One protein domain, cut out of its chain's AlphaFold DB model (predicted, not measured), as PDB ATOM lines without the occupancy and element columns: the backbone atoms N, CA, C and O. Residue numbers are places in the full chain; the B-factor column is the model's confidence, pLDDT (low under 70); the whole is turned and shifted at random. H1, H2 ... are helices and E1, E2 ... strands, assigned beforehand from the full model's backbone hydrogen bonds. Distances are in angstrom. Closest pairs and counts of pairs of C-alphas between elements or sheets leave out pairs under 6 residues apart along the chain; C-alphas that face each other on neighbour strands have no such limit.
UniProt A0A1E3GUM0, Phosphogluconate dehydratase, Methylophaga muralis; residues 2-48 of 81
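This is residues 2 to 48 of the 81 residues of the protein "Phosphogluconate dehydratase" of Methylophaga muralis (UniProt A0A1E3GUM0). With little regular structure, this is a chain mostly of loops: two short helices, H1 and H2, near one another, and a narrow hairpin of strands E1 and E2 whose tip, residues 23 to 28, sticks out at one end. The 47 printed residues hold H1, E1, E2, H2 in that order; the class is mixed, with 18 residues in named elements. The two-stranded sheet is antiparallel. The whole is only just loose, close to compact, with radius of gyration of the C-alphas 11.6 A, and elongated, spanning 35 by 21 by 17 A.

H1, residues 10 to 13, starts at C-alpha 10 (-23.736, -45.234, -102.871) and is 5.8 A long. E1, residues 20 to 23, measures 9.9 A; E2, residues 28 to 31, 10.3 A. H2, residues 35 to 40, 8.5 A, ends at C-alpha 40 (-17.043, -39.833, -95.196).

E1 and E2 form a hairpin, antiparallel at 168 degrees; N 21 and O 30 are within hydrogen-bond range at 2.8 A. H1 and H2 are close but not clearly touching; their closest C-alphas, Arg 13 and Phe 38, are 6.8 A apart. H1 and E2 are apart, as are E1 and H2. In H2 every O i to N i+4 pair is within hydrogen-bond range; H1 is too short for one.

The farthest C-alphas, Glu 25 and Asn 48, are 35.8 A apart. The printed part has no cut, no link is long, and no printed residue is under 70 in pLDDT.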
ATOM      1  N   CYS A   2     -27.149 -50.043-109.386       86.69
ATOM      2  CA  CYS A   2     -26.541 -51.130-108.624       86.69
ATOM      3  C   CYS A   2     -25.229 -50.628-107.998       86.69
ATOM      4  O   CYS A   2     -24.523 -49.862-108.658       86.69
ATOM      5  N   PRO A   3     -24.880 -51.030-106.765       89.75
ATOM      6  CA  PRO A   3     -25.727 -51.718-105.784       89.75
ATOM      7  C   PRO A   3     -26.920 -50.860-105.339       89.75
ATOM      8  O   PRO A   3     -26.872 -49.627-105.408       89.75
ATOM      9  N   GLU A   4     -28.002 -51.504-104.908       91.25
ATOM     10  CA  GLU A   4     -29.174 -50.794-104.397       91.25
ATOM     11  C   GLU A   4     -28.956 -50.263-102.971       91.25
ATOM     12  O   GLU A   4     -27.998 -50.610-102.279       91.25
ATOM     13  N   SER A   5     -29.848 -49.385-102.511       90.56
ATOM     14  CA  SER A   5     -29.732 -48.792-101.174       90.56
ATOM     15  C   SER A   5     -29.925 -49.808-100.044       90.56
ATOM     16  O   SER A   5     -29.381 -49.599 -98.962       90.56
ATOM     17  N   ALA A   6     -30.684 -50.888-100.270       87.25
ATOM     18  CA  ALA A   6     -30.852 -51.956 -99.283       87.25
ATOM     19  C   ALA A   6     -29.527 -52.689 -99.007       87.25
ATOM     20  O   ALA A   6     -29.245 -53.017 -97.857       87.25
ATOM     21  N   ASP A   7     -28.671 -52.808-100.027       87.62
ATOM     22  CA  ASP A   7     -27.337 -53.418 -99.943       87.62
ATOM     23  C   ASP A   7     -26.246 -52.432 -99.488       87.62
ATOM     24  O   ASP A   7     -25.054 -52.736 -99.517       87.62
ATOM     25  N   GLY A   8     -26.622 -51.214 -99.083       87.56
ATOM     26  CA  GLY A   8     -25.655 -50.197 -98.665       87.56
ATOM     27  C   GLY A   8     -24.937 -49.506 -99.825       87.56
ATOM     28  O   GLY A   8     -23.851 -48.953 -99.635       87.56
ATOM     29  N   GLY A   9     -25.535 -49.510-101.021       89.62
ATOM     30  CA  GLY A   9     -24.988 -48.839-102.195       89.62
ATOM     31  C   GLY A   9     -24.774 -47.323-102.008       89.62
ATOM     32  O   GLY A   9     -25.235 -46.723-101.030       89.62
ATOM     33  N   PRO A  10     -24.108 -46.653-102.970       92.00
ATOM     34  CA  PRO A  10     -23.736 -45.234-102.871       92.00
ATOM     35  C   PRO A  10     -24.916 -44.290-102.608       92.00
ATOM     36  O   PRO A  10     -24.763 -43.266-101.943       92.00
ATOM     37  N   LEU A  11     -26.112 -44.655-103.078       91.69
ATOM     38  CA  LEU A  11     -27.342 -43.888-102.874       91.69
ATOM     39  C   LEU A  11     -27.695 -43.679-101.395       91.69
ATOM     40  O   LEU A  11     -28.344 -42.692-101.069       91.69
ATOM     41  N   THR A  12     -27.219 -44.538-100.489       93.56
ATOM     42  CA  THR A  12     -27.433 -44.376 -99.038       93.56
ATOM     43  C   THR A  12     -26.743 -43.144 -98.446       93.56
ATOM     44  O   THR A  12     -27.071 -42.739 -97.332       93.56
ATOM     45  N   ARG A  13     -25.779 -42.543 -99.156       93.94
ATOM     46  CA  ARG A  13     -25.000 -41.378 -98.694       93.94
ATOM     47  C   ARG A  13     -25.454 -40.056 -99.317       93.94
ATOM     48  O   ARG A  13     -24.964 -38.993 -98.920       93.94
ATOM     49  N   VAL A  14     -26.370 -40.121-100.284       94.12
ATOM     50  CA  VAL A  14     -26.983 -38.943-100.903       94.12
ATOM     51  C   VAL A  14     -27.895 -38.270 -99.884       94.12
ATOM     52  O   VAL A  14     -28.600 -38.934 -99.122       94.12
ATOM     53  N   LYS A  15     -27.853 -36.942 -99.848       93.56
ATOM     54  CA  LYS A  15     -28.641 -36.109 -98.942       93.56
ATOM     55  C   LYS A  15     -29.458 -35.097 -99.732       93.56
ATOM     56  O   LYS A  15     -29.114 -34.730-100.855       93.56
ATOM     57  N   ASP A  16     -30.523 -34.615 -99.107       94.62
ATOM     58  CA  ASP A  16     -31.345 -33.551 -99.671       94.62
ATOM     59  C   ASP A  16     -30.488 -32.320 -99.986       94.62
ATOM     60  O   ASP A  16     -29.749 -31.820 -99.135       94.62
ATOM     61  N   GLY A  17     -30.597 -31.833-101.222       95.25
ATOM     62  CA  GLY A  17     -29.829 -30.692-101.722       95.25
ATOM     63  C   GLY A  17     -28.549 -31.051-102.479       95.25
ATOM     64  O   GLY A  17     -27.990 -30.166-103.128       95.25
ATOM     65  N   ASP A  18     -28.108 -32.313-102.472       96.12
ATOM     66  CA  ASP A  18     -27.024 -32.748-103.355       96.12
ATOM     67  C   ASP A  18     -27.441 -32.609-104.827       96.12
ATOM     68  O   ASP A  18     -28.548 -32.982-105.228       96.12
ATOM     69  N   ILE A  19     -26.528 -32.112-105.661       96.56
ATOM     70  CA  ILE A  19     -26.764 -32.011-107.100       96.56
ATOM     71  C   ILE A  19     -26.327 -33.310-107.770       96.56
ATOM     72  O   ILE A  19     -25.166 -33.705-107.685       96.56
ATOM     73  N   ILE A  20     -27.254 -33.952-108.477       95.69
ATOM     74  CA  ILE A  20     -26.983 -35.142-109.283       95.69
ATOM     75  C   ILE A  20     -26.827 -34.727-110.745       95.69
ATOM     76  O   ILE A  20     -27.722 -34.119-111.332       95.69
ATOM     77  N   HIS A  21     -25.690 -35.071-111.337       95.94
ATOM     78  CA  HIS A  21     -25.415 -34.897-112.754       95.94
ATOM     79  C   HIS A  21     -25.657 -36.217-113.487       95.94
ATOM     80  O   HIS A  21     -24.954 -37.199-113.256       95.94
ATOM     81  N   LEU A  22     -26.643 -36.218-114.383       95.88
ATOM     82  CA  LEU A  22     -26.932 -37.312-115.301       95.88
ATOM     83  C   LEU A  22     -26.632 -36.860-116.734       95.88
ATOM     84  O   LEU A  22     -27.305 -35.975-117.257       95.88
ATOM     85  N   ASP A  23     -25.643 -37.490-117.358       96.62
ATOM     86  CA  ASP A  23     -25.296 -37.327-118.767       96.62
ATOM     87  C   ASP A  23     -25.691 -38.609-119.508       96.62
ATOM     88  O   ASP A  23     -25.034 -39.649-119.408       96.62
ATOM     89  N   THR A  24     -26.799 -38.546-120.242       95.31
ATOM     90  CA  THR A  24     -27.340 -39.693-120.981       95.31
ATOM     91  C   THR A  24     -26.580 -39.996-122.266       95.31
ATOM     92  O   THR A  24     -26.672 -41.113-122.764       95.31
ATOM     93  N   GLU A  25     -25.848 -39.026-122.820       97.19
ATOM     94  CA  GLU A  25     -25.061 -39.236-124.039       97.19
ATOM     95  C   GLU A  25     -23.780 -40.009-123.726       97.19
ATOM     96  O   GLU A  25     -23.391 -40.905-124.476       97.19
ATOM     97  N   LYS A  26     -23.142 -39.695-122.593       96.31
ATOM     98  CA  LYS A  26     -21.936 -40.393-122.122       96.31
ATOM     99  C   LYS A  26     -22.233 -41.574-121.202       96.31
ATOM    100  O   LYS A  26     -21.315 -42.327-120.889       96.31
ATOM    101  N   GLY A  27     -23.481 -41.729-120.753       94.12
ATOM    102  CA  GLY A  27     -23.879 -42.767-119.802       94.12
ATOM    103  C   GLY A  27     -23.279 -42.563-118.408       94.12
ATOM    104  O   GLY A  27     -22.957 -43.534-117.730       94.12
ATOM    105  N   ILE A  28     -23.086 -41.308-117.994       94.44
ATOM    106  CA  ILE A  28     -22.455 -40.955-116.719       94.44
ATOM    107  C   ILE A  28     -23.527 -40.479-115.744       94.44
ATOM    108  O   ILE A  28     -24.368 -39.649-116.082       94.44
ATOM    109  N   MET A  29     -23.459 -40.958-114.506       93.50
ATOM    110  CA  MET A  29     -24.295 -40.486-113.410       93.50
ATOM    111  C   MET A  29     -23.420 -40.258-112.179       93.50
ATOM    112  O   MET A  29     -22.847 -41.208-111.656       93.50
ATOM    113  N   ASN A  30     -23.319 -39.009-111.724       94.44
ATOM    114  CA  ASN A  30     -22.466 -38.607-110.605       94.44
ATOM    115  C   ASN A  30     -23.206 -37.685-109.638       94.44
ATOM    116  O   ASN A  30     -24.082 -36.918-110.032       94.44
ATOM    117  N   VAL A  31     -22.787 -37.701-108.378       95.31
ATOM    118  CA  VAL A  31     -23.115 -36.657-107.405       95.31
ATOM    119  C   VAL A  31     -22.033 -35.579-107.456       95.31
ATOM    120  O   VAL A  31     -20.846 -35.890-107.470       95.31
ATOM    121  N   LEU A  32     -22.421 -34.306-107.525       95.69
ATOM    122  CA  LEU A  32     -21.491 -33.171-107.569       95.69
ATOM    123  C   LEU A  32     -21.066 -32.763-106.152       95.69
ATOM    124  O   LEU A  32     -21.299 -31.641-105.709       95.69
ATOM    125  N   VAL A  33     -20.468 -33.715-105.443       95.19
ATOM    126  CA  VAL A  33     -19.890 -33.565-104.105       95.19
ATOM    127  C   VAL A  33     -18.459 -34.091-104.176       95.19
ATOM    128  O   VAL A  33     -18.171 -34.994-104.961       95.19
ATOM    129  N   ASP A  34     -17.556 -33.514-103.384       95.75
ATOM    130  CA  ASP A  34     -16.189 -34.021-103.282       95.75
ATOM    131  C   ASP A  34     -16.181 -35.500-102.865       95.75
ATOM    132  O   ASP A  34     -16.942 -35.923-101.993       95.75
ATOM    133  N   GLU A  35     -15.322 -36.305-103.487       93.81
ATOM    134  CA  GLU A  35     -15.313 -37.753-103.276       93.81
ATOM    135  C   GLU A  35     -14.949 -38.128-101.832       93.81
ATOM    136  O   GLU A  35     -15.540 -39.050-101.262       93.81
ATOM    137  N   ALA A  36     -14.016 -37.404-101.203       94.94
ATOM    138  CA  ALA A  36     -13.638 -37.659 -99.817       94.94
ATOM    139  C   ALA A  36     -14.768 -37.260 -98.860       94.94
ATOM    140  O   ALA A  36     -15.059 -37.999 -97.915       94.94
ATOM    141  N   GLU A  37     -15.450 -36.141 -99.131       94.75
ATOM    142  CA  GLU A  37     -16.648 -35.751 -98.382       94.75
ATOM    143  C   GLU A  37     -17.749 -36.809 -98.520       94.75
ATOM    144  O   GLU A  37     -18.290 -37.273 -97.515       94.75
ATOM    145  N   PHE A  38     -18.060 -37.225 -99.748       94.44
ATOM    146  CA  PHE A  38     -19.121 -38.188-100.023       94.44
ATOM    147  C   PHE A  38     -18.845 -39.546 -99.368       94.44
ATOM    148  O   PHE A  38     -19.743 -40.141 -98.768       94.44
ATOM    149  N   ASN A  39     -17.593 -40.011 -99.409       92.69
ATOM    150  CA  ASN A  39     -17.177 -41.260 -98.776       92.69
ATOM    151  C   ASN A  39     -17.163 -41.203 -97.243       92.69
ATOM    152  O   ASN A  39     -17.346 -42.238 -96.605       92.69
ATOM    153  N   ALA A  40     -16.996 -40.020 -96.646       94.56
ATOM    154  CA  ALA A  40     -17.043 -39.833 -95.196       94.56
ATOM    155  C   ALA A  40     -18.473 -39.749 -94.627       94.56
ATOM    156  O   ALA A  40     -18.658 -39.779 -93.407       94.56
ATOM    157  N   ARG A  41     -19.503 -39.622 -95.476       94.69
ATOM    158  CA  ARG A  41     -20.897 -39.519 -95.025       94.69
ATOM    159  C   ARG A  41     -21.390 -40.840 -94.435       94.69
ATOM    160  O   ARG A  41     -21.170 -41.915 -94.985       94.69
ATOM    161  N   LEU A  42     -22.140 -40.728 -93.338       91.00
ATOM    162  CA  LEU A  42     -22.861 -41.856 -92.760       91.00
ATOM    163  C   LEU A  42     -23.942 -42.339 -93.739       91.00
ATOM    164  O   LEU A  42     -24.771 -41.542 -94.179       91.00
ATOM    165  N   SER A  43     -23.938 -43.634 -94.045       90.56
ATOM    166  CA  SER A  43     -24.971 -44.283 -94.852       90.56
ATOM    167  C   SER A  43     -26.304 -44.315 -94.104       90.56
ATOM    168  O   SER A  43     -26.392 -44.847 -92.994       90.56
ATOM    169  N   CYS A  44     -27.352 -43.789 -94.728       89.31
ATOM    170  CA  CYS A  44     -28.725 -43.939 -94.273       89.31
ATOM    171  C   CYS A  44     -29.274 -45.278 -94.779       89.31
ATOM    172  O   CYS A  44     -29.719 -45.391 -95.921       89.31
ATOM    173  N   MET A  45     -29.192 -46.312 -93.940       82.88
ATOM    174  CA  MET A  45     -29.744 -47.629 -94.264       82.88
ATOM    175  C   MET A  45     -31.258 -47.630 -94.061       82.88
ATOM    176  O   MET A  45     -31.767 -47.158 -93.041       82.88
ATOM    177  N   MET A  46     -31.985 -48.191 -95.025       74.25
ATOM    178  CA  MET A  46     -33.431 -48.347 -94.919       74.25
ATOM    179  C   MET A  46     -33.763 -49.395 -93.850       74.25
ATOM    180  O   MET A  46     -33.529 -50.580 -94.040       74.25
ATOM    181  N   ALA A  47     -34.320 -48.950 -92.723       72.25
ATOM    182  CA  ALA A  47     -34.681 -49.828 -91.606       72.25
ATOM    183  C   ALA A  47     -36.109 -50.403 -91.702       72.25
ATOM    184  O   ALA A  47     -36.472 -51.281 -90.925       72.25
ATOM    185  N   ASN A  48     -36.946 -49.884 -92.607       81.31
ATOM    186  CA  ASN A  48     -38.361 -50.240 -92.659       81.31
ATOM    187  C   ASN A  48     -38.611 -51.466 -93.552       81.31
ATOM    188  O   ASN A  48     -38.467 -51.376 -94.768       81.31
TER     189      ASN A  48